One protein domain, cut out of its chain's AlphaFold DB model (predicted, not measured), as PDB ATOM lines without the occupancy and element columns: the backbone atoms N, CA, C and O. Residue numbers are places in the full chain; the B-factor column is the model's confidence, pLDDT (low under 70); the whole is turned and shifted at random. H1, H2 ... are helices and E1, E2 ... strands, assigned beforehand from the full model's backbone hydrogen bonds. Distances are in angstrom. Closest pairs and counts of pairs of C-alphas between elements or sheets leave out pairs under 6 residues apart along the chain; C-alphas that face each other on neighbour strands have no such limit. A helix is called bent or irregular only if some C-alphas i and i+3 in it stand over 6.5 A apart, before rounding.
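This is residues 10 to 178 of the 179 residues of an uncharacterized protein of Streptomyces mirabilis (UniProt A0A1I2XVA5). Four long helices, bent H1, H3, H4 and H6, stand side by side in that order in a curved row, each running opposite to the one before, and shorter H8 packs on the last part of H6; the row makes a horseshoe, open between H1 and H8. The small hairpin E1-E2, with short H2 and H5, lies at one end, and short H7 at the other. The printed part has 169 residues, with eight named helices and two named strands in the order H1 H2 E1 E2 H3 H4 H5 H6 H7 H8; the sheet, E1 - E2, is antiparallel and the class is mostly helix. It is compact, with a radius of gyration of the C-alphas of 17.1 A, and elongated, spanning 50 by 30 by 28 A.

Strand E1 is residues 58 to 60 and E2 residues 63 to 65. H1, residues 10 to 35, was assigned as one helix by its hydrogen bonds but is bent: C-alphas 19 and 22 are 6.6 A apart. Its arms are H1a, residues 10 to 19, 14.3 A long from C-alpha 10 at (205.627, 176.708, 40.708), and H1b, residues 22 to 35, 19.9 A. H3 is residues 70 to 91, 31.5 A; H4 98 to 119, 31.1 A; H6 132 to 154, 32.9 A; H8 164 to 176, 18.3 A, ending at C-alpha 176, (188.582, 180.097, 66.930). The short helices are H2, 48 to 52, H5, 124 to 128, and H7, 157 to 160.

E1 and E2 form a hairpin, with N 58 and O 65 2.9 A apart and N 65 and O 58 2.8 A, within hydrogen-bond range. The closest C-alphas of E2 and H2, Ala 65 and His 50, are 5.6 A apart; those of E1 and H5, Ala 60 and Asn 124, 5.9 A. H2 touches H3 at Gly 52 and Gly 70, 4.1 A, with residues 70 to 74 of H3 alone, and H1b at Leu 51 and Thr 32, 6.0 A, with residues 29 to 33 of H1b alone. H3, the hub, touches H1b at Gly 76 and Ser 25, 4.3 A, with residues 70 to 80 of H3 alone, opposite ways at a shallow tilt of 7 degrees. With residues 83 to 91 alone it touches H1a at Gly 87 and Gly 14, 3.8 A, opposite ways at a shallow tilt of 34 degrees, only just short of steep. H3 and H4 form a helical hairpin, closest at Gly 81 and Gly 111, 3.6 A, with a shallow tilt of 13 degrees. H4 touches H6 at Gly 113 and Gly 138, 3.8 A, opposite ways at a shallow tilt of 31 degrees. H6, with residues 146 to 154 alone, touches H8 at Gly 154 and Ser 167, 4.1 A, opposite ways at a shallow tilt of 28 degrees. H7 and H8 touch only at the corner, and H5 and H6 are close but not clearly touching, with C-alphas 126 and 132 4.8 A apart. H1b and H8 are apart, as are H3 and H6. In H1a, H1b, H3, H4, H5, H6 and H8 every O i to N i+4 pair is within hydrogen-bond range; in H2 0 of 1 is, beside 2 of 2 O i to N i+3 pairs, and H7 is too short for an O i to N i+4 pair.

The C-alphas farthest apart, of Asp 38 and Arg 95, are 52.9 A apart. The printed part has no cut. The link from H1 to H2, residues 36 to 47, is long. Mean pLDDT of the printed part is 95.5, and no printed residue is under 70.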
ATOM      1  N   ALA A  10     205.289 175.786  39.624       94.44
ATOM      2  CA  ALA A  10     205.627 176.708  40.708       94.44
ATOM      3  C   ALA A  10     204.491 176.832  41.737       94.44
ATOM      4  O   ALA A  10     204.735 176.735  42.935       94.44
ATOM      5  N   ALA A  11     203.241 176.963  41.281       95.81
ATOM      6  CA  ALA A  11     202.085 177.050  42.170       95.81
ATOM      7  C   ALA A  11     201.853 175.751  42.957       95.81
ATOM      8  O   ALA A  11     201.535 175.793  44.142       95.81
ATOM      9  N   ARG A  12     202.053 174.590  42.316       96.88
ATOM     10  CA  ARG A  12     201.968 173.277  42.981       96.88
ATOM     11  C   ARG A  12     203.064 173.109  44.029       96.88
ATOM     12  O   ARG A  12     202.761 172.702  45.143       96.88
ATOM     13  N   ALA A  13     204.303 173.463  43.689       98.00
ATOM     14  CA  ALA A  13     205.414 173.464  44.633       98.00
ATOM     15  C   ALA A  13     205.105 174.381  45.819       98.00
ATOM     16  O   ALA A  13     205.191 173.944  46.957       98.00
ATOM     17  N   GLY A  14     204.637 175.604  45.564       98.06
ATOM     18  CA  GLY A  14     204.259 176.536  46.620       98.06
ATOM     19  C   GLY A  14     203.167 175.998  47.545       98.06
ATOM     20  O   GLY A  14     203.289 176.110  48.761       98.06
ATOM     21  N   ALA A  15     202.135 175.352  46.991       96.38
ATOM     22  CA  ALA A  15     201.089 174.711  47.786       96.38
ATOM     23  C   ALA A  15     201.640 173.568  48.656       96.38
ATOM     24  O   ALA A  15     201.226 173.427  49.806       96.38
ATOM     25  N   LEU A  16     202.600 172.791  48.138       98.12
ATOM     26  CA  LEU A  16     203.306 171.779  48.924       98.12
ATOM     27  C   LEU A  16     204.129 172.413  50.049       98.12
ATOM     28  O   LEU A  16     204.072 171.907  51.161       98.12
ATOM     29  N   LEU A  17     204.839 173.522  49.815       98.56
ATOM     30  CA  LEU A  17     205.607 174.189  50.877       98.56
ATOM     31  C   LEU A  17     204.692 174.705  51.999       98.56
ATOM     32  O   LEU A  17     204.995 174.491  53.170       98.56
ATOM     33  N   ILE A  18     203.548 175.312  51.651       97.88
ATOM     34  CA  ILE A  18     202.549 175.771  52.635       97.88
ATOM     35  C   ILE A  18     202.027 174.599  53.476       97.88
ATOM     36  O   ILE A  18     201.830 174.759  54.677       97.88
ATOM     37  N   LEU A  19     201.808 173.429  52.867       96.62
ATOM     38  CA  LEU A  19     201.358 172.231  53.580       96.62
ATOM     39  C   LEU A  19     202.463 171.625  54.457       96.62
ATOM     40  O   LEU A  19     202.204 171.234  55.589       96.62
ATOM     41  N   LEU A  20     203.683 171.518  53.928       98.00
ATOM     42  CA  LEU A  20     204.800 170.855  54.597       98.00
ATOM     43  C   LEU A  20     205.343 171.663  55.775       98.00
ATOM     44  O   LEU A  20     205.780 171.058  56.745       98.00
ATOM     45  N   GLY A  21     205.283 172.994  55.720       97.62
ATOM     46  CA  GLY A  21     205.728 173.880  56.796       97.62
ATOM     47  C   GLY A  21     205.257 173.457  58.196       97.62
ATOM     48  O   GLY A  21     206.091 173.049  59.003       97.62
ATOM     49  N   PRO A  22     203.944 173.490  58.488       96.62
ATOM     50  CA  PRO A  22     203.427 173.105  59.801       96.62
ATOM     51  C   PRO A  22     203.642 171.617  60.125       96.62
ATOM     52  O   PRO A  22     203.816 171.258  61.288       96.62
ATOM     53  N   LEU A  23     203.682 170.737  59.115       98.19
ATOM     54  CA  LEU A  23     203.966 169.314  59.332       98.19
ATOM     55  C   LEU A  23     205.400 169.089  59.828       98.19
ATOM     56  O   LEU A  23     205.612 168.244  60.693       98.19
ATOM     57  N   VAL A  24     206.372 169.854  59.323       98.00
ATOM     58  CA  VAL A  24     207.758 169.806  59.809       98.00
ATOM     59  C   VAL A  24     207.832 170.241  61.271       98.00
ATOM     60  O   VAL A  24     208.469 169.547  62.061       98.00
ATOM     61  N   SER A  25     207.159 171.333  61.656       97.31
ATOM     62  CA  SER A  25     207.151 171.764  63.060       97.31
ATOM     63  C   SER A  25     206.460 170.751  63.975       97.31
ATOM     64  O   SER A  25     206.956 170.512  65.066       97.31
ATOM     65  N   TRP A  26     205.381 170.096  63.531       97.62
ATOM     66  CA  TRP A  26     204.747 169.027  64.314       97.62
ATOM     67  C   TRP A  26     205.637 167.798  64.468       97.62
ATOM     68  O   TRP A  26     205.718 167.237  65.552       97.62
ATOM     69  N   VAL A  27     206.331 167.370  63.411       98.50
ATOM     70  CA  VAL A  27     207.292 166.263  63.525       98.50
ATOM     71  C   VAL A  27     208.406 166.625  64.507       98.50
ATOM     72  O   VAL A  27     208.765 165.798  65.344       98.50
ATOM     73  N   ALA A  28     208.917 167.857  64.447       98.50
ATOM     74  CA  ALA A  28     209.902 168.345  65.403       98.50
ATOM     75  C   ALA A  28     209.357 168.329  66.841       98.50
ATOM     76  O   ALA A  28     210.045 167.838  67.730       98.50
ATOM     77  N   GLU A  29     208.115 168.770  67.048       97.75
ATOM     78  CA  GLU A  29     207.412 168.739  68.336       97.75
ATOM     79  C   GLU A  29     207.307 167.324  68.898       97.75
ATOM     80  O   GLU A  29     207.674 167.080  70.044       97.75
ATOM     81  N   PHE A  30     206.876 166.357  68.084       97.50
ATOM     82  CA  PHE A  30     206.787 164.963  68.513       97.50
ATOM     83  C   PHE A  30     208.154 164.385  68.882       97.50
ATOM     84  O   PHE A  30     208.264 163.669  69.876       97.50
ATOM     85  N   ILE A  31     209.197 164.691  68.104       98.31
ATOM     86  CA  ILE A  31     210.560 164.217  68.373       98.31
ATOM     87  C   ILE A  31     211.089 164.805  69.684       98.31
ATOM     88  O   ILE A  31     211.638 164.073  70.507       98.31
ATOM     89  N   THR A  32     210.937 166.114  69.891       97.69
ATOM     90  CA  THR A  32     211.444 166.783  71.094       97.69
ATOM     91  C   THR A  32     210.653 166.399  72.336       97.69
ATOM     92  O   THR A  32     211.263 166.095  73.361       97.69
ATOM     93  N   ALA A  33     209.324 166.301  72.239       96.69
ATOM     94  CA  ALA A  33     208.473 165.836  73.329       96.69
ATOM     95  C   ALA A  33     208.802 164.389  73.720       96.69
ATOM     96  O   ALA A  33     208.908 164.081  74.903       96.69
ATOM     97  N   ALA A  34     209.041 163.507  72.743       96.62
ATOM     98  CA  ALA A  34     209.449 162.129  73.010       96.62
ATOM     99  C   ALA A  34     210.846 162.023  73.649       96.62
ATOM    100  O   ALA A  34     211.122 161.058  74.356       96.62
ATOM    101  N   ALA A  35     211.736 162.993  73.427       96.69
ATOM    102  CA  ALA A  35     213.058 163.018  74.050       96.69
ATOM    103  C   ALA A  35     213.052 163.591  75.479       96.69
ATOM    104  O   ALA A  35     213.985 163.341  76.243       96.69
ATOM    105  N   TRP A  36     212.016 164.340  75.859       96.31
ATOM    106  CA  TRP A  36     211.874 164.913  77.192       96.31
ATOM    107  C   TRP A  36     211.286 163.886  78.170       96.31
ATOM    108  O   TRP A  36     210.089 163.606  78.167       96.31
ATOM    109  N   GLN A  37     212.136 163.354  79.052       93.25
ATOM    110  CA  GLN A  37     211.766 162.262  79.965       93.25
ATOM    111  C   GLN A  37     211.584 162.675  81.436       93.25
ATOM    112  O   GLN A  37     210.772 162.061  82.123       93.25
ATOM    113  N   ASP A  38     212.306 163.689  81.932       89.50
ATOM    114  CA  ASP A  38     212.310 164.029  83.367       89.50
ATOM    115  C   ASP A  38     212.340 165.551  83.641       89.50
ATOM    116  O   ASP A  38     213.291 166.223  83.220       89.50
ATOM    117  N   PRO A  39     211.327 166.115  84.332       90.75
ATOM    118  CA  PRO A  39     210.017 165.494  84.574       90.75
ATOM    119  C   PRO A  39     209.311 165.204  83.236       90.75
ATOM    120  O   PRO A  39     209.606 165.900  82.268       90.75
ATOM    121  N   PRO A  40     208.389 164.231  83.130       91.00
ATOM    122  CA  PRO A  40     207.737 163.924  81.856       91.00
ATOM    123  C   PRO A  40     207.032 165.142  81.250       91.00
ATOM    124  O   PRO A  40     206.285 165.837  81.946       91.00
ATOM    125  N   TYR A  41     207.238 165.379  79.952       93.44
ATOM    126  CA  TYR A  41     206.536 166.440  79.232       93.44
ATOM    127  C   TYR A  41     205.020 166.203  79.255       93.44
ATOM    128  O   TYR A  41     204.532 165.120  78.923       93.44
ATOM    129  N   SER A  42     204.264 167.235  79.622       92.44
ATOM    130  CA  SER A  42     202.806 167.222  79.661       92.44
ATOM    131  C   SER A  42     202.259 168.330  78.758       92.44
ATOM    132  O   SER A  42     202.350 169.498  79.129       92.44
ATOM    133  N   PRO A  43     201.636 168.010  77.607       88.88
ATOM    134  CA  PRO A  43     201.133 169.012  76.657       88.88
ATOM    135  C   PRO A  43     200.072 169.970  77.221       88.88
ATOM    136  O   PRO A  43     199.826 171.027  76.651       88.88
ATOM    137  N   LEU A  44     199.406 169.593  78.319       90.38
ATOM    138  CA  LEU A  44     198.392 170.424  78.982       90.38
ATOM    139  C   LEU A  44     198.972 171.311  80.089       90.38
ATOM    140  O   LEU A  44     198.273 172.180  80.604       90.38
ATOM    141  N   TYR A  45     200.219 171.064  80.489       89.56
ATOM    142  CA  TYR A  45     200.892 171.805  81.549       89.56
ATOM    143  C   TYR A  45     202.059 172.619  80.997       89.56
ATOM    144  O   TYR A  45     202.142 173.813  81.268       89.56
ATOM    145  N   ASN A  46     202.931 171.984  80.215       92.38
ATOM    146  CA  ASN A  46     204.104 172.587  79.607       92.38
ATOM    147  C   ASN A  46     203.746 173.391  78.360       92.38
ATOM    148  O   ASN A  46     202.919 172.984  77.544       92.38
ATOM    149  N   TRP A  47     204.441 174.506  78.166       91.38
ATOM    150  CA  TRP A  47     204.296 175.304  76.955       91.38
ATOM    151  C   TRP A  47     205.019 174.605  75.812       91.38
ATOM    152  O   TRP A  47     206.122 174.087  75.986       91.38
ATOM    153  N   VAL A  48     204.450 174.649  74.608       94.19
ATOM    154  CA  VAL A  48     205.128 174.109  73.420       94.19
ATOM    155  C   VAL A  48     206.473 174.808  73.175       94.19
ATOM    156  O   VAL A  48     207.422 174.188  72.713       94.19
ATOM    157  N   SER A  49     206.603 176.082  73.572       93.50
ATOM    158  CA  SER A  49     207.861 176.835  73.510       93.50
ATOM    159  C   SER A  49     208.966 176.264  74.403       93.50
ATOM    160  O   SER A  49     210.142 176.453  74.097       93.50
ATOM    161  N   HIS A  50     208.630 175.508  75.458       95.12
ATOM    162  CA  HIS A  50     209.633 174.812  76.269       95.12
ATOM    163  C   HIS A  50     210.347 173.710  75.498       95.12
ATOM    164  O   HIS A  50     211.501 173.415  75.802       95.12
ATOM    165  N   LEU A  51     209.708 173.140  74.473       96.12
ATOM    166  CA  LEU A  51     210.342 172.158  73.601       96.12
ATOM    167  C   LEU A  51     211.484 172.757  72.780       96.12
ATOM    168  O   LEU A  51     212.315 171.986  72.325       96.12
ATOM    169  N   GLY A  52     211.561 174.082  72.618       96.00
ATOM    170  CA  GLY A  52     212.676 174.784  71.964       96.00
ATOM    171  C   GLY A  52     213.839 175.142  72.888       96.00
ATOM    172  O   GLY A  52     214.858 175.653  72.439       96.00
ATOM    173  N   LEU A  53     213.739 174.894  74.197       95.00
ATOM    174  CA  LEU A  53     214.804 175.293  75.114       95.00
ATOM    175  C   LEU A  53     216.042 174.418  74.954       95.00
ATOM    176  O   LEU A  53     216.012 173.222  75.228       95.00
ATOM    177  N   THR A  54     217.149 175.035  74.548       93.69
ATOM    178  CA  THR A  54     218.446 174.363  74.449       93.69
ATOM    179  C   THR A  54     219.258 174.515  75.732       93.69
ATOM    180  O   THR A  54     219.120 175.495  76.465       93.69
ATOM    181  N   GLY A  55     220.150 173.556  75.978       90.12
ATOM    182  CA  GLY A  55     221.045 173.575  77.132       90.12
ATOM    183  C   GLY A  55     220.499 172.796  78.333       90.12
ATOM    184  O   GLY A  55     219.668 171.903  78.158       90.12
ATOM    185  N   PRO A  56     221.022 173.058  79.545       91.25
ATOM    186  CA  PRO A  56     220.639 172.310  80.736       91.25
ATOM    187  C   PRO A  56     219.185 172.598  81.156       91.25
ATOM    188  O   PRO A  56     218.632 173.638  80.780       91.25
ATOM    189  N   PRO A  57     218.583 171.714  81.979       92.38
ATOM    190  CA  PRO A  57     217.267 171.948  82.559       92.38
ATOM    191  C   PRO A  57     217.190 173.316  83.240       92.38
ATOM    192  O   PRO A  57     218.098 173.708  83.978       92.38
ATOM    193  N   GLN A  58     216.098 174.036  83.013       92.25
ATOM    194  CA  GLN A  58     215.875 175.357  83.593       92.25
ATOM    195  C   GLN A  58     214.400 175.563  83.915       92.25
ATOM    196  O   GLN A  58     213.522 175.066  83.214       92.25
ATOM    197  N   THR A  59     214.115 176.334  84.961       89.38
ATOM    198  CA  THR A  59     212.751 176.800  85.219       89.38
ATOM    199  C   THR A  59     212.537 178.081  84.434       89.38
ATOM    200  O   THR A  59     213.044 179.127  84.833       89.38
ATOM    201  N   ALA A  60     211.803 177.994  83.329       77.75
ATOM    202  CA  ALA A  60     211.465 179.129  82.484       77.75
ATOM    203  C   ALA A  60     209.962 179.403  82.576       77.75
ATOM    204  O   ALA A  60     209.145 178.488  82.457       77.75
ATOM    205  N   LEU A  61     209.590 180.667  82.795       74.56
ATOM    206  CA  LEU A  61     208.184 181.090  82.913       74.56
ATOM    207  C   LEU A  61     207.403 180.312  83.998       74.56
ATOM    208  O   LEU A  61     206.228 179.997  83.838       74.56
ATOM    209  N   GLY A  62     208.070 179.982  85.109       80.31
ATOM    210  CA  GLY A  62     207.452 179.304  86.255       80.31
ATOM    211  C   GLY A  62     207.244 177.795  86.091       80.31
ATOM    212  O   GLY A  62     206.632 177.181  86.960       80.31
ATOM    213  N   GLN A  63     207.759 177.187  85.021       86.38
ATOM    214  CA  GLN A  63     207.671 175.747  84.790       86.38
ATOM    215  C   GLN A  63     209.044 175.163  84.470       86.38
ATOM    216  O   GLN A  63     209.883 175.807  83.839       86.38
ATOM    217  N   VAL A  64     209.274 173.931  84.922       88.06
ATOM    218  CA  VAL A  64     210.501 173.200  84.608       88.06
ATOM    219  C   VAL A  64     210.490 172.843  83.130       88.06
ATOM    220  O   VAL A  64     209.536 172.235  82.645       88.06
ATOM    221  N   ALA A  65     211.568 173.202  82.443       91.31
ATOM    222  CA  ALA A  65     211.816 172.849  81.067       91.31
ATOM    223  C   ALA A  65     213.122 172.073  80.919       91.31
ATOM    224  O   ALA A  65     214.177 172.512  81.380       91.31
ATOM    225  N   ASN A  66     213.043 170.921  80.260       94.00
ATOM    226  CA  ASN A  66     214.179 170.056  79.981       94.00
ATOM    227  C   ASN A  66     214.003 169.443  78.588       94.00
ATOM    228  O   ASN A  66     213.469 168.348  78.474       94.00
ATOM    229  N   SER A  67     214.410 170.153  77.532       95.12
ATOM    230  CA  SER A  67     214.289 169.679  76.145       95.12
ATOM    231  C   SER A  67     215.664 169.298  75.575       95.12
ATOM    232  O   SER A  67     216.352 170.140  74.992       95.12
ATOM    233  N   PRO A  68     216.100 168.025  75.692       95.56
ATOM    234  CA  PRO A  68     217.418 167.596  75.211       95.56
ATOM    235  C   PRO A  68     217.632 167.837  73.716       95.56
ATOM    236  O   PRO A  68     218.759 168.027  73.266       95.56
ATOM    237  N   LEU A  69     216.542 167.822  72.945       97.44
ATOM    238  CA  LEU A  69     216.544 168.043  71.504       97.44
ATOM    239  C   LEU A  69     215.973 169.415  71.127       97.44
ATOM    240  O   LEU A  69     215.461 169.561  70.023       97.44
ATOM    241  N   GLY A  70     216.093 170.429  71.994       97.06
ATOM    242  CA  GLY A  70     215.498 171.754  71.773       97.06
ATOM    243  C   GLY A  70     215.780 172.375  70.403       97.06
ATOM    244  O   GLY A  70     214.876 172.880  69.738       97.06
ATOM    245  N   ALA A  71     217.003 172.189  69.902       98.06
ATOM    246  CA  ALA A  71     217.415 172.669  68.587       98.06
ATOM    247  C   ALA A  71     216.599 172.067  67.423       98.06
ATOM    248  O   ALA A  71     216.468 172.700  66.378       98.06
ATOM    249  N   VAL A  72     216.042 170.859  67.580       98.44
ATOM    250  CA  VAL A  72     215.160 170.234  66.581       98.44
ATOM    251  C   VAL A  72     213.842 170.998  66.488       98.44
ATOM    252  O   VAL A  72     213.380 171.260  65.376       98.44
ATOM    253  N   MET A  73     213.265 171.401  67.626       98.19
ATOM    254  CA  MET A  73     212.042 172.208  67.655       98.19
ATOM    255  C   MET A  73     212.275 173.590  67.039       98.19
ATOM    256  O   MET A  73     211.537 173.996  66.139       98.19
ATOM    257  N   ASP A  74     213.350 174.261  67.459       98.50
ATOM    258  CA  ASP A  74     213.739 175.578  66.950       98.50
ATOM    259  C   ASP A  74     213.948 175.555  65.430       98.50
ATOM    260  O   ASP A  74     213.399 176.387  64.699       98.50
ATOM    261  N   ALA A  75     214.670 174.549  64.923       98.62
ATOM    262  CA  ALA A  75     214.845 174.342  63.490       98.62
ATOM    263  C   ALA A  75     213.507 174.074  62.785       98.62
ATOM    264  O   ALA A  75     213.268 174.612  61.704       98.62
ATOM    265  N   GLY A  76     212.617 173.287  63.396       98.62
ATOM    266  CA  GLY A  76     211.275 173.020  62.883       98.62
ATOM    267  C   GLY A  76     210.456 174.295  62.671       98.62
ATOM    268  O   GLY A  76     209.849 174.464  61.610       98.62
ATOM    269  N   TRP A  77     210.487 175.231  63.624       98.69
ATOM    270  CA  TRP A  77     209.810 176.525  63.494       98.69
ATOM    271  C   TRP A  77     210.433 177.431  62.431       98.69
ATOM    272  O   TRP A  77     209.701 178.031  61.640       98.69
ATOM    273  N   VAL A  78     211.765 177.503  62.351       98.81
ATOM    274  CA  VAL A  78     212.450 178.293  61.310       98.81
ATOM    275  C   VAL A  78     212.173 177.725  59.915       98.81
ATOM    276  O   VAL A  78     211.899 178.480  58.975       98.81
ATOM    277  N   ILE A  79     212.181 176.395  59.764       98.81
ATOM    278  CA  ILE A  79     211.829 175.730  58.505       98.81
ATOM    279  C   ILE A  79     210.366 176.009  58.164       98.81
ATOM    280  O   ILE A  79     210.087 176.410  57.035       98.81
ATOM    281  N   TYR A  80     209.437 175.873  59.118       98.56
ATOM    282  CA  TYR A  80     208.031 176.210  58.896       98.56
ATOM    283  C   TYR A  80     207.884 177.644  58.374       98.56
ATOM    284  O   TYR A  80     207.316 177.848  57.295       98.56
ATOM    285  N   GLY A  81     208.445 178.631  59.073       98.69
ATOM    286  CA  GLY A  81     208.325 180.029  58.671       98.69
ATOM    287  C   GLY A  81     208.872 180.293  57.270       98.69
ATOM    288  O   GLY A  81     208.216 180.936  56.446       98.69
ATOM    289  N   THR A  82     210.027 179.706  56.965       98.81
ATOM    290  CA  THR A  82     210.663 179.763  55.646       98.81
ATOM    291  C   THR A  82     209.755 179.183  54.558       98.81
ATOM    292  O   THR A  82     209.478 179.839  53.549       98.81
ATOM    293  N   LEU A  83     209.241 177.969  54.767       98.81
ATOM    294  CA  LEU A  83     208.379 177.279  53.807       98.81
ATOM    295  C   LEU A  83     207.056 178.016  53.573       98.81
ATOM    296  O   LEU A  83     206.603 178.094  52.428       98.81
ATOM    297  N   LEU A  84     206.468 178.603  54.617       98.75
ATOM    298  CA  LEU A  84     205.251 179.406  54.507       98.75
ATOM    299  C   LEU A  84     205.472 180.638  53.621       98.75
ATOM    300  O   LEU A  84     204.682 180.883  52.706       98.75
ATOM    301  N   VAL A  85     206.558 181.384  53.855       98.75
ATOM    302  CA  VAL A  85     206.899 182.575  53.065       98.75
ATOM    303  C   VAL A  85     207.103 182.193  51.602       98.75
ATOM    304  O   VAL A  85     206.376 182.676  50.729       98.75
ATOM    305  N   PHE A  86     208.036 181.286  51.305       98.69
ATOM    306  CA  PHE A  86     208.316 180.897  49.921       98.69
ATOM    307  C   PHE A  86     207.095 180.276  49.240       98.69
ATOM    308  O   PHE A  86     206.796 180.594  48.087       98.69
ATOM    309  N   GLY A  87     206.339 179.455  49.965       98.56
ATOM    310  CA  GLY A  87     205.096 178.873  49.485       98.56
ATOM    311  C   GLY A  87     204.075 179.932  49.069       98.56
ATOM    312  O   GLY A  87     203.553 179.878  47.955       98.56
ATOM    313  N   ALA A  88     203.850 180.953  49.901       98.31
ATOM    314  CA  ALA A  88     202.937 182.048  49.587       98.31
ATOM    315  C   ALA A  88     203.382 182.845  48.350       98.31
ATOM    316  O   ALA A  88     202.561 183.123  47.471       98.31
ATOM    317  N   PHE A  89     204.678 183.149  48.225       98.38
ATOM    318  CA  PHE A  89     205.230 183.834  47.050       98.38
ATOM    319  C   PHE A  89     205.141 183.008  45.766       98.38
ATOM    320  O   PHE A  89     205.119 183.590  44.681       98.38
ATOM    321  N   LEU A  90     205.100 181.679  45.855       98.25
ATOM    322  CA  LEU A  90     204.933 180.784  44.710       98.25
ATOM    323  C   LEU A  90     203.458 180.566  44.338       98.25
ATOM    324  O   LEU A  90     203.152 180.381  43.159       98.25
ATOM    325  N   VAL A  91     202.549 180.617  45.314       97.69
ATOM    326  CA  VAL A  91     201.106 180.406  45.119       97.69
ATOM    327  C   VAL A  91     200.400 181.677  44.666       97.69
ATOM    328  O   VAL A  91     199.623 181.625  43.717       97.69
ATOM    329  N   PHE A  92     200.635 182.821  45.307       97.19
ATOM    330  CA  PHE A  92     199.827 184.022  45.089       97.19
ATOM    331  C   PHE A  92     200.443 184.974  44.052       97.19
ATOM    332  O   PHE A  92     201.659 185.173  43.975       97.19
ATOM    333  N   ASP A  93     199.594 185.570  43.211       96.25
ATOM    334  CA  ASP A  93     200.002 186.577  42.228       96.25
ATOM    335  C   ASP A  93     199.593 187.988  42.691       96.25
ATOM    336  O   ASP A  93     198.410 188.337  42.595       96.25
ATOM    337  N   PRO A  94     200.535 188.836  43.157       95.88
ATOM    338  CA  PRO A  94     200.213 190.179  43.647       95.88
ATOM    339  C   PRO A  94     199.631 191.089  42.554       95.88
ATOM    340  O   PRO A  94     198.935 192.055  42.855       95.88
ATOM    341  N   ARG A  95     199.826 190.755  41.270       95.56
ATOM    342  CA  ARG A  95     199.269 191.507  40.132       95.56
ATOM    343  C   ARG A  95     197.754 191.332  40.003       95.56
ATOM    344  O   ARG A  95     197.115 192.049  39.240       95.56
ATOM    345  N   LYS A  96     197.160 190.376  40.730       94.50
ATOM    346  CA  LYS A  96     195.714 190.090  40.730       94.50
ATOM    347  C   LYS A  96     194.938 190.898  41.782       94.50
ATOM    348  O   LYS A  96     193.762 190.615  42.020       94.50
ATOM    349  N   GLY A  97     195.568 191.914  42.377       94.00
ATOM    350  CA  GLY A  97     194.938 192.930  43.226       94.00
ATOM    351  C   GLY A  97     195.342 192.851  44.701       94.00
ATOM    352  O   GLY A  97     196.229 192.098  45.088       94.00
ATOM    353  N   THR A  98     194.656 193.616  45.552       94.25
ATOM    354  CA  THR A  98     195.024 193.802  46.970       94.25
ATOM    355  C   THR A  98     194.961 192.519  47.800       94.25
ATOM    356  O   THR A  98     195.729 192.338  48.734       94.25
ATOM    357  N   ARG A  99     194.064 191.587  47.465       94.12
ATOM    358  CA  ARG A  99     193.857 190.365  48.258       94.12
ATOM    359  C   ARG A  99     195.080 189.432  48.316       94.12
ATOM    360  O   ARG A  99     195.477 189.096  49.427       94.12
ATOM    361  N   PRO A 100     195.683 188.994  47.191       95.94
ATOM    362  CA  PRO A 100     196.917 188.210  47.238       95.94
ATOM    363  C   PRO A 100     198.066 188.968  47.916       95.94
ATOM    364  O   PRO A 100     198.837 188.337  48.625       95.94
ATOM    365  N   ILE A 101     198.136 190.301  47.787       97.81
ATOM    366  CA  ILE A 101     199.118 191.122  48.518       97.81
ATOM    367  C   ILE A 101     198.918 190.984  50.035       97.81
ATOM    368  O   ILE A 101     199.875 190.685  50.740       97.81
ATOM    369  N   ILE A 102     197.685 191.133  50.533       98.06
ATOM    370  CA  ILE A 102     197.368 190.964  51.962       98.06
ATOM    371  C   ILE A 102     197.760 189.564  52.442       98.06
ATOM    372  O   ILE A 102     198.408 189.435  53.472       98.06
ATOM    373  N   ILE A 103     197.412 188.516  51.686       97.81
ATOM    374  CA  ILE A 103     197.756 187.135  52.054       97.81
ATOM    375  C   ILE A 103     199.276 186.947  52.120       97.81
ATOM    376  O   ILE A 103     199.772 186.333  53.056       97.81
ATOM    377  N   MET A 104     200.021 187.493  51.157       98.50
ATOM    378  CA  MET A 104     201.483 187.421  51.154       98.50
ATOM    379  C   MET A 104     202.101 188.181  52.332       98.50
ATOM    380  O   MET A 104     203.022 187.664  52.953       98.50
ATOM    381  N   ILE A 105     201.587 189.367  52.676       98.69
ATOM    382  CA  ILE A 105     202.039 190.124  53.853       98.69
ATOM    383  C   ILE A 105     201.788 189.315  55.127       98.69
ATOM    384  O   ILE A 105     202.698 189.157  55.931       98.69
ATOM    385  N   LEU A 106     200.587 188.755  55.291       98.75
ATOM    386  CA  LEU A 106     200.259 187.928  56.452       98.75
ATOM    387  C   LEU A 106     201.134 186.671  56.525       98.75
ATOM    388  O   LEU A 106     201.600 186.334  57.605       98.75
ATOM    389  N   ALA A 107     201.422 186.026  55.392       98.62
ATOM    390  CA  ALA A 107     202.332 184.882  55.334       98.62
ATOM    391  C   ALA A 107     203.762 185.257  55.749       98.62
ATOM    392  O   ALA A 107     204.412 184.489  56.452       98.62
ATOM    393  N   VAL A 108     204.247 186.435  55.343       98.81
ATOM    394  CA  VAL A 108     205.555 186.953  55.769       98.81
ATOM    395  C   VAL A 108     205.561 187.231  57.265       98.81
ATOM    396  O   VAL A 108     206.473 186.782  57.949       98.81
ATOM    397  N   LEU A 109     204.550 187.925  57.788       98.75
ATOM    398  CA  LEU A 109     204.465 188.233  59.216       98.75
ATOM    399  C   LEU A 109     204.361 186.961  60.066       98.75
ATOM    400  O   LEU A 109     205.076 186.838  61.057       98.75
ATOM    401  N   ALA A 110     203.543 185.993  59.649       98.62
ATOM    402  CA  ALA A 110     203.408 184.709  60.327       98.62
ATOM    403  C   ALA A 110     204.706 183.895  60.249       98.62
ATOM    404  O   ALA A 110     205.154 183.352  61.257       98.62
ATOM    405  N   GLY A 111     205.338 183.848  59.071       98.75
ATOM    406  CA  GLY A 111     206.586 183.125  58.850       98.75
ATOM    407  C   GLY A 111     207.763 183.707  59.632       98.75
ATOM    408  O   GLY A 111     208.534 182.966  60.240       98.75
ATOM    409  N   VAL A 112     207.873 185.036  59.685       98.75
ATOM    410  CA  VAL A 112     208.834 185.731  60.550       98.75
ATOM    411  C   VAL A 112     208.498 185.468  62.012       98.75
ATOM    412  O   VAL A 112     209.390 185.099  62.763       98.75
ATOM    413  N   GLY A 113     207.228 185.582  62.406       98.56
ATOM    414  CA  GLY A 113     206.782 185.354  63.778       98.56
ATOM    415  C   GLY A 113     207.185 183.980  64.308       98.56
ATOM    416  O   GLY A 113     207.858 183.895  65.331       98.56
ATOM    417  N   VAL A 114     206.874 182.906  63.575       98.44
ATOM    418  CA  VAL A 114     207.264 181.547  63.983       98.44
ATOM    419  C   VAL A 114     208.778 181.347  63.964       98.44
ATOM    420  O   VAL A 114     209.321 180.718  64.865       98.44
ATOM    421  N   SER A 115     209.491 181.950  63.008       98.69
ATOM    422  CA  SER A 115     210.957 181.875  62.974       98.69
ATOM    423  C   SER A 115     211.591 182.584  64.172       98.69
ATOM    424  O   SER A 115     212.567 182.086  64.722       98.69
ATOM    425  N   LEU A 116     211.030 183.717  64.615       98.62
ATOM    426  CA  LEU A 116     211.493 184.421  65.812       98.62
ATOM    427  C   LEU A 116     211.357 183.555  67.067       98.62
ATOM    428  O   LEU A 116     212.257 183.591  67.895       98.62
ATOM    429  N   VAL A 117     210.296 182.750  67.186       97.88
ATOM    430  CA  VAL A 117     210.119 181.811  68.311       97.88
ATOM    431  C   VAL A 117     211.255 180.784  68.365       97.88
ATOM    432  O   VAL A 117     211.764 180.520  69.449       97.88
ATOM    433  N   GLY A 118     211.680 180.253  67.211       97.19
ATOM    434  CA  GLY A 118     212.802 179.308  67.138       97.19
ATOM    435  C   GLY A 118     214.189 179.949  67.239       97.19
ATOM    436  O   GLY A 118     215.126 179.313  67.699       97.19
ATOM    437  N   ILE A 119     214.354 181.210  66.833       98.25
ATOM    438  CA  ILE A 119     215.642 181.921  66.949       98.25
ATOM    439  C   ILE A 119     215.850 182.445  68.375       98.25
ATOM    440  O   ILE A 119     216.956 182.392  68.912       98.25
ATOM    441  N   PHE A 120     214.791 182.967  68.988       97.69
ATOM    442  CA  PHE A 120     214.807 183.543  70.324       97.69
ATOM    443  C   PHE A 120     213.989 182.652  71.249       97.69
ATOM    444  O   PHE A 120     212.774 182.769  71.320       97.69
ATOM    445  N   GLN A 121     214.662 181.759  71.967       95.31
ATOM    446  CA  GLN A 121     214.034 180.820  72.898       95.31
ATOM    447  C   GLN A 121     213.348 181.531  74.074       95.31
ATOM    448  O   GLN A 121     213.788 182.593  74.519       95.31
ATOM    449  N   GLY A 122     212.324 180.897  74.647       92.81
ATOM    450  CA  GLY A 122     211.670 181.342  75.883       92.81
ATOM    451  C   GLY A 122     212.506 181.058  77.139       92.81
ATOM    452  O   GLY A 122     211.989 180.468  78.081       92.81
ATOM    453  N   SER A 123     213.808 181.365  77.117       92.69
ATOM    454  CA  SER A 123     214.793 180.981  78.139       92.69
ATOM    455  C   SER A 123     215.043 182.086  79.162       92.69
ATOM    456  O   SER A 123     214.851 183.267  78.868       92.69
ATOM    457  N   ASN A 124     215.563 181.722  80.341       92.88
ATOM    458  CA  ASN A 124     215.970 182.710  81.349       92.88
ATOM    459  C   ASN A 124     217.084 183.626  80.828       92.88
ATOM    460  O   ASN A 124     217.033 184.828  81.038       92.88
ATOM    461  N   ALA A 125     218.024 183.087  80.047       93.69
ATOM    462  CA  ALA A 125     219.071 183.891  79.420       93.69
ATOM    463  C   ALA A 125     218.491 184.993  78.515       93.69
ATOM    464  O   ALA A 125     218.968 186.126  78.542       93.69
ATOM    465  N   ASN A 126     217.442 184.679  77.744       94.94
ATOM    466  CA  ASN A 126     216.766 185.662  76.899       94.94
ATOM    467  C   ASN A 126     215.911 186.648  77.704       94.94
ATOM    468  O   ASN A 126     215.703 187.777  77.261       94.94
ATOM    469  N   VAL A 127     215.426 186.257  78.884       93.69
ATOM    470  CA  VAL A 127     214.810 187.195  79.832       93.69
ATOM    471  C   VAL A 127     215.859 188.182  80.344       93.69
ATOM    472  O   VAL A 127     215.655 189.389  80.233       93.69
ATOM    473  N   ASP A 128     217.002 187.681  80.809       95.25
ATOM    474  CA  ASP A 128     218.060 188.483  81.430       95.25
ATOM    475  C   ASP A 128     218.684 189.499  80.463       95.25
ATOM    476  O   ASP A 128     219.014 190.619  80.852       95.25
ATOM    477  N   ASN A 129     218.831 189.135  79.185       96.31
ATOM    478  CA  ASN A 129     219.410 190.003  78.154       96.31
ATOM    479  C   ASN A 129     218.362 190.782  77.324       96.31
ATOM    480  O   ASN A 129     218.730 191.520  76.409       96.31
ATOM    481  N   GLY A 130     217.067 190.621  77.622       96.50
ATOM    482  CA  GLY A 130     215.959 191.310  76.951       96.50
ATOM    483  C   GLY A 130     215.535 190.737  75.591       96.50
ATOM    484  O   GLY A 130     214.553 191.213  75.014       96.50
ATOM    485  N   LEU A 131     216.198 189.700  75.072       97.25
ATOM    486  CA  LEU A 131     215.831 189.063  73.801       97.25
ATOM    487  C   LEU A 131     214.501 188.297  73.857       97.25
ATOM    488  O   LEU A 131     213.918 188.014  72.810       97.25
ATOM    489  N   ILE A 132     213.965 188.025  75.053       95.75
ATOM    490  CA  ILE A 132     212.634 187.433  75.249       95.75
ATOM    491  C   ILE A 132     211.534 188.243  74.550       95.75
ATOM    492  O   ILE A 132     210.527 187.682  74.124       95.75
ATOM    493  N   ALA A 133     211.733 189.553  74.361       97.56
ATOM    494  CA  ALA A 133     210.803 190.393  73.616       97.56
ATOM    495  C   ALA A 133     210.558 189.862  72.193       97.56
ATOM    496  O   ALA A 133     209.415 189.842  71.735       97.56
ATOM    497  N   PHE A 134     211.598 189.367  71.513       98.12
ATOM    498  CA  PHE A 134     211.467 188.800  70.170       98.12
ATOM    499  C   PHE A 134     210.714 187.468  70.169       98.12
ATOM    500  O   PHE A 134     209.910 187.246  69.266       98.12
ATOM    501  N   HIS A 135     210.903 186.626  71.193       97.06
ATOM    502  CA  HIS A 135     210.114 185.404  71.374       97.06
ATOM    503  C   HIS A 135     208.624 185.735  71.501       97.06
ATOM    504  O   HIS A 135     207.795 185.203  70.769       97.06
ATOM    505  N   THR A 136     208.287 186.658  72.407       96.31
ATOM    506  CA  THR A 136     206.901 187.039  72.704       96.31
ATOM    507  C   THR A 136     206.223 187.692  71.504       96.31
ATOM    508  O   THR A 136     205.110 187.308  71.146       96.31
ATOM    509  N   ILE A 137     206.900 188.638  70.840       97.88
ATOM    510  CA  ILE A 137     206.398 189.274  69.614       97.88
ATOM    511  C   ILE A 137     206.237 188.233  68.504       97.88
ATOM    512  O   ILE A 137     205.246 188.266  67.777       97.88
ATOM    513  N   GLY A 138     207.179 187.294  68.385       98.06
ATOM    514  CA  GLY A 138     207.109 186.200  67.425       98.06
ATOM    515  C   GLY A 138     205.888 185.311  67.645       98.06
ATOM    516  O   GLY A 138     205.094 185.127  66.720       98.06
ATOM    517  N   ALA A 139     205.702 184.831  68.878       96.56
ATOM    518  CA  ALA A 139     204.609 183.950  69.277       96.56
ATOM    519  C   ALA A 139     203.237 184.615  69.087       96.56
ATOM    520  O   ALA A 139     202.370 184.072  68.402       96.56
ATOM    521  N   GLN A 140     203.051 185.829  69.609       96.31
ATOM    522  CA  GLN A 140     201.801 186.577  69.432       96.31
ATOM    523  C   GLN A 140     201.572 186.946  67.961       96.31
ATOM    524  O   GLN A 140     200.455 186.852  67.452       96.31
ATOM    525  N   GLY A 141     202.640 187.332  67.261       97.38
ATOM    526  CA  GLY A 141     202.611 187.707  65.855       97.38
ATOM    527  C   GLY A 141     202.149 186.567  64.958       97.38
ATOM    528  O   GLY A 141     201.247 186.775  64.145       97.38
ATOM    529  N   VAL A 142     202.705 185.358  65.111       97.00
ATOM    530  CA  VAL A 142     202.266 184.193  64.325       97.00
ATOM    531  C   VAL A 142     200.840 183.779  64.675       97.00
ATOM    532  O   VAL A 142     200.064 183.515  63.755       97.00
ATOM    533  N   MET A 143     200.459 183.786  65.958       96.00
ATOM    534  CA  MET A 143     199.090 183.464  66.375       96.00
ATOM    535  C   MET A 143     198.087 184.427  65.735       96.00
ATOM    536  O   MET A 143     197.129 183.994  65.104       96.00
ATOM    537  N   LEU A 144     198.336 185.733  65.799       98.12
ATOM    538  CA  LEU A 144     197.441 186.723  65.211       98.12
ATOM    539  C   LEU A 144     197.412 186.628  63.679       98.12
ATOM    540  O   LEU A 144     196.356 186.494  63.059       98.12
ATOM    541  N   THR A 145     198.577 186.710  63.038       98.31
ATOM    542  CA  THR A 145     198.653 186.854  61.577       98.31
ATOM    543  C   THR A 145     198.355 185.557  60.832       98.31
ATOM    544  O   THR A 145     197.732 185.613  59.772       98.31
ATOM    545  N   GLY A 146     198.703 184.395  61.396       97.06
ATOM    546  CA  GLY A 146     198.348 183.085  60.848       97.06
ATOM    547  C   GLY A 146     196.837 182.844  60.857       97.06
ATOM    548  O   GLY A 146     196.266 182.431  59.845       97.06
ATOM    549  N   ASN A 147     196.161 183.198  61.951       98.25
ATOM    550  CA  ASN A 147     194.707 183.078  62.051       98.25
ATOM    551  C   ASN A 147     193.970 184.079  61.149       98.25
ATOM    552  O   ASN A 147     193.061 183.694  60.407       98.25
ATOM    553  N   ILE A 148     194.415 185.341  61.097       98.38
ATOM    554  CA  ILE A 148     193.883 186.317  60.132       98.38
ATOM    555  C   ILE A 148     194.093 185.817  58.695       98.38
ATOM    556  O   ILE A 148     193.188 185.934  57.866       98.38
ATOM    557  N   MET A 149     195.246 185.220  58.379       97.62
ATOM    558  CA  MET A 149     195.501 184.640  57.060       97.62
ATOM    559  C   MET A 149     194.494 183.538  56.720       97.62
ATOM    560  O   MET A 149     193.943 183.554  55.615       97.62
ATOM    561  N   ALA A 150     194.195 182.632  57.656       97.12
ATOM    562  CA  ALA A 150     193.182 181.591  57.474       97.12
ATOM    563  C   ALA A 150     191.786 182.183  57.198       97.12
ATOM    564  O   ALA A 150     191.093 181.733  56.278       97.12
ATOM    565  N   ILE A 151     191.402 183.253  57.901       98.00
ATOM    566  CA  ILE A 151     190.141 183.970  57.660       98.00
ATOM    567  C   ILE A 151     190.136 184.613  56.266       98.00
ATOM    568  O   ILE A 151     189.188 184.439  55.497       98.00
ATOM    569  N   VAL A 152     191.202 185.330  55.893       96.88
ATOM    570  CA  VAL A 152     191.301 186.038  54.603       96.88
ATOM    571  C   VAL A 152     191.308 185.062  53.424       96.88
ATOM    572  O   VAL A 152     190.692 185.355  52.390       96.88
ATOM    573  N   VAL A 153     191.962 183.906  53.555       95.56
ATOM    574  CA  VAL A 153     191.930 182.824  52.560       95.56
ATOM    575  C   VAL A 153     190.523 182.226  52.469       95.56
ATOM    576  O   VAL A 153     189.964 182.148  51.372       95.56
ATOM    577  N   GLY A 154     189.908 181.886  53.603       95.44
ATOM    578  CA  GLY A 154     188.573 181.284  53.662       95.44
ATOM    579  C   GLY A 154     187.477 182.182  53.087       95.44
ATOM    580  O   GLY A 154     186.752 181.778  52.176       95.44
ATOM    581  N   ALA A 155     187.435 183.455  53.488       94.31
ATOM    582  CA  ALA A 155     186.514 184.461  52.946       94.31
ATOM    583  C   ALA A 155     186.723 184.727  51.438       94.31
ATOM    584  O   ALA A 155     185.993 185.498  50.812       94.31
ATOM    585  N   GLY A 156     187.792 184.180  50.853       90.12
ATOM    586  CA  GLY A 156     188.198 184.355  49.461       90.12
ATOM    587  C   GLY A 156     188.161 183.088  48.650       90.12
ATOM    588  O   GLY A 156     188.634 183.104  47.514       90.12
ATOM    589  N   GLY A 157     187.610 182.018  49.221       87.94
ATOM    590  CA  GLY A 157     187.773 180.670  48.713       87.94
ATOM    591  C   GLY A 157     187.416 180.514  47.241       87.94
ATOM    592  O   GLY A 157     188.159 179.878  46.502       87.94
ATOM    593  N   THR A 158     186.380 181.201  46.754       87.38
ATOM    594  CA  THR A 158     185.980 181.161  45.335       87.38
ATOM    595  C   THR A 158     187.045 181.699  44.372       87.38
ATOM    596  O   THR A 158     187.149 181.208  43.253       87.38
ATOM    597  N   ARG A 159     187.874 182.671  44.783       87.56
ATOM    598  CA  ARG A 159     188.999 183.199  43.978       87.56
ATOM    599  C   ARG A 159     190.277 182.364  44.097       87.56
ATOM    600  O   ARG A 159     191.219 182.583  43.339       87.56
ATOM    601  N   ILE A 160     190.313 181.448  45.061       88.69
ATOM    602  CA  ILE A 160     191.443 180.562  45.376       88.69
ATOM    603  C   ILE A 160     191.155 179.124  44.895       88.69
ATOM    604  O   ILE A 160     192.064 178.310  44.797       88.69
ATOM    605  N   GLY A 161     189.903 178.816  44.531       88.25
ATOM    606  CA  GLY A 161     189.470 177.482  44.107       88.25
ATOM    607  C   GLY A 161     189.075 176.558  45.265       88.25
ATOM    608  O   GLY A 161     189.009 175.343  45.088       88.25
ATOM    609  N   LEU A 162     188.819 177.103  46.457       90.62
ATOM    610  CA  LEU A 162     188.327 176.331  47.596       90.62
ATOM    611  C   LEU A 162     186.836 176.012  47.436       90.62
ATOM    612  O   LEU A 162     186.040 176.846  47.002       90.62
ATOM    613  N   THR A 163     186.444 174.812  47.864       94.56
ATOM    614  CA  THR A 163     185.029 174.458  48.022       94.56
ATOM    615  C   THR A 163     184.397 175.280  49.148       94.56
ATOM    616  O   THR A 163     185.092 175.789  50.035       94.56
ATOM    617  N   ARG A 164     183.062 175.389  49.157       93.50
ATOM    618  CA  ARG A 164     182.331 176.116  50.210       93.50
ATOM    619  C   ARG A 164     182.669 175.590  51.608       93.50
ATOM    620  O   ARG A 164     182.950 176.388  52.493       93.50
ATOM    621  N   GLY A 165     182.713 174.267  51.779       95.56
ATOM    622  CA  GLY A 165     183.062 173.639  53.056       95.56
ATOM    623  C   GLY A 165     184.468 174.010  53.537       95.56
ATOM    624  O   GLY A 165     184.623 174.452  54.668       95.56
ATOM    625  N   ARG A 166     185.482 173.935  52.661       94.75
ATOM    626  CA  ARG A 166     186.865 174.331  52.996       94.75
ATOM    627  C   ARG A 166     186.991 175.821  53.306       94.75
ATOM    628  O   ARG A 166     187.740 176.199  54.196       94.75
ATOM    629  N   SER A 167     186.240 176.653  52.588       95.88
ATOM    630  CA  SER A 167     186.188 178.099  52.828       95.88
ATOM    631  C   SER A 167     185.646 178.406  54.226       95.88
ATOM    632  O   SER A 167     186.268 179.157  54.968       95.88
ATOM    633  N   ILE A 168     184.522 177.780  54.596       96.94
ATOM    634  CA  ILE A 168     183.898 177.928  55.919       96.94
ATOM    635  C   ILE A 168     184.822 177.392  57.014       96.94
ATOM    636  O   ILE A 168     185.058 178.092  57.989       96.94
ATOM    637  N   ALA A 169     185.386 176.195  56.834       96.56
ATOM    638  CA  ALA A 169     186.303 175.602  57.802       96.56
ATOM    639  C   ALA A 169     187.517 176.508  58.066       96.56
ATOM    640  O   ALA A 169     187.865 176.735  59.214       96.56
ATOM    641  N   SER A 170     188.107 177.086  57.015       96.00
ATOM    642  CA  SER A 170     189.231 178.023  57.138       96.00
ATOM    643  C   SER A 170     188.864 179.281  57.933       96.00
ATOM    644  O   SER A 170     189.672 179.756  58.723       96.00
ATOM    645  N   VAL A 171     187.648 179.813  57.748       97.31
ATOM    646  CA  VAL A 171     187.162 180.958  58.535       97.31
ATOM    647  C   VAL A 171     186.940 180.558  59.990       97.31
ATOM    648  O   VAL A 171     187.445 181.241  60.865       97.31
ATOM    649  N   ILE A 172     186.239 179.451  60.250       97.50
ATOM    650  CA  ILE A 172     185.934 178.999  61.616       97.50
ATOM    651  C   ILE A 172     187.216 178.710  62.397       97.50
ATOM    652  O   ILE A 172     187.359 179.199  63.510       97.50
ATOM    653  N   LEU A 173     188.150 177.953  61.814       95.81
ATOM    654  CA  LEU A 173     189.420 177.627  62.464       95.81
ATOM    655  C   LEU A 173     190.245 178.886  62.739       95.81
ATOM    656  O   LEU A 173     190.797 179.020  63.822       95.81
ATOM    657  N   GLY A 174     190.285 179.822  61.784       96.50
ATOM    658  CA  GLY A 174     190.973 181.093  61.981       96.50
ATOM    659  C   GLY A 174     190.317 181.965  63.052       96.50
ATOM    660  O   GLY A 174     191.019 182.583  63.835       96.50
ATOM    661  N   THR A 175     188.985 182.013  63.127       97.25
ATOM    662  CA  THR A 175     188.280 182.756  64.182       97.25
ATOM    663  C   THR A 175     188.511 182.129  65.551       97.25
ATOM    664  O   THR A 175     188.889 182.844  66.466       97.25
ATOM    665  N   ALA A 176     188.369 180.807  65.671       95.88
ATOM    666  CA  ALA A 176     188.582 180.097  66.930       95.88
ATOM    667  C   ALA A 176     190.023 180.218  67.452       95.88
ATOM    668  O   ALA A 176     190.242 180.125  68.650       95.88
ATOM    669  N   GLY A 177     191.010 180.413  66.573       90.62
ATOM    670  CA  GLY A 177     192.396 180.641  66.983       90.62
ATOM    671  C   GLY A 177     192.715 182.078  67.421       90.62
ATOM    672  O   GLY A 177     193.863 182.340  67.777       90.62
ATOM    673  N   LEU A 178     191.755 183.009  67.342       92.12
ATOM    674  CA  LEU A 178     191.883 184.380  67.857       92.12
ATOM    675  C   LEU A 178     191.249 184.573  69.244       92.12
ATOM    676  O   LEU A 178     191.451 185.639  69.827       92.12
TER     677      LEU A 178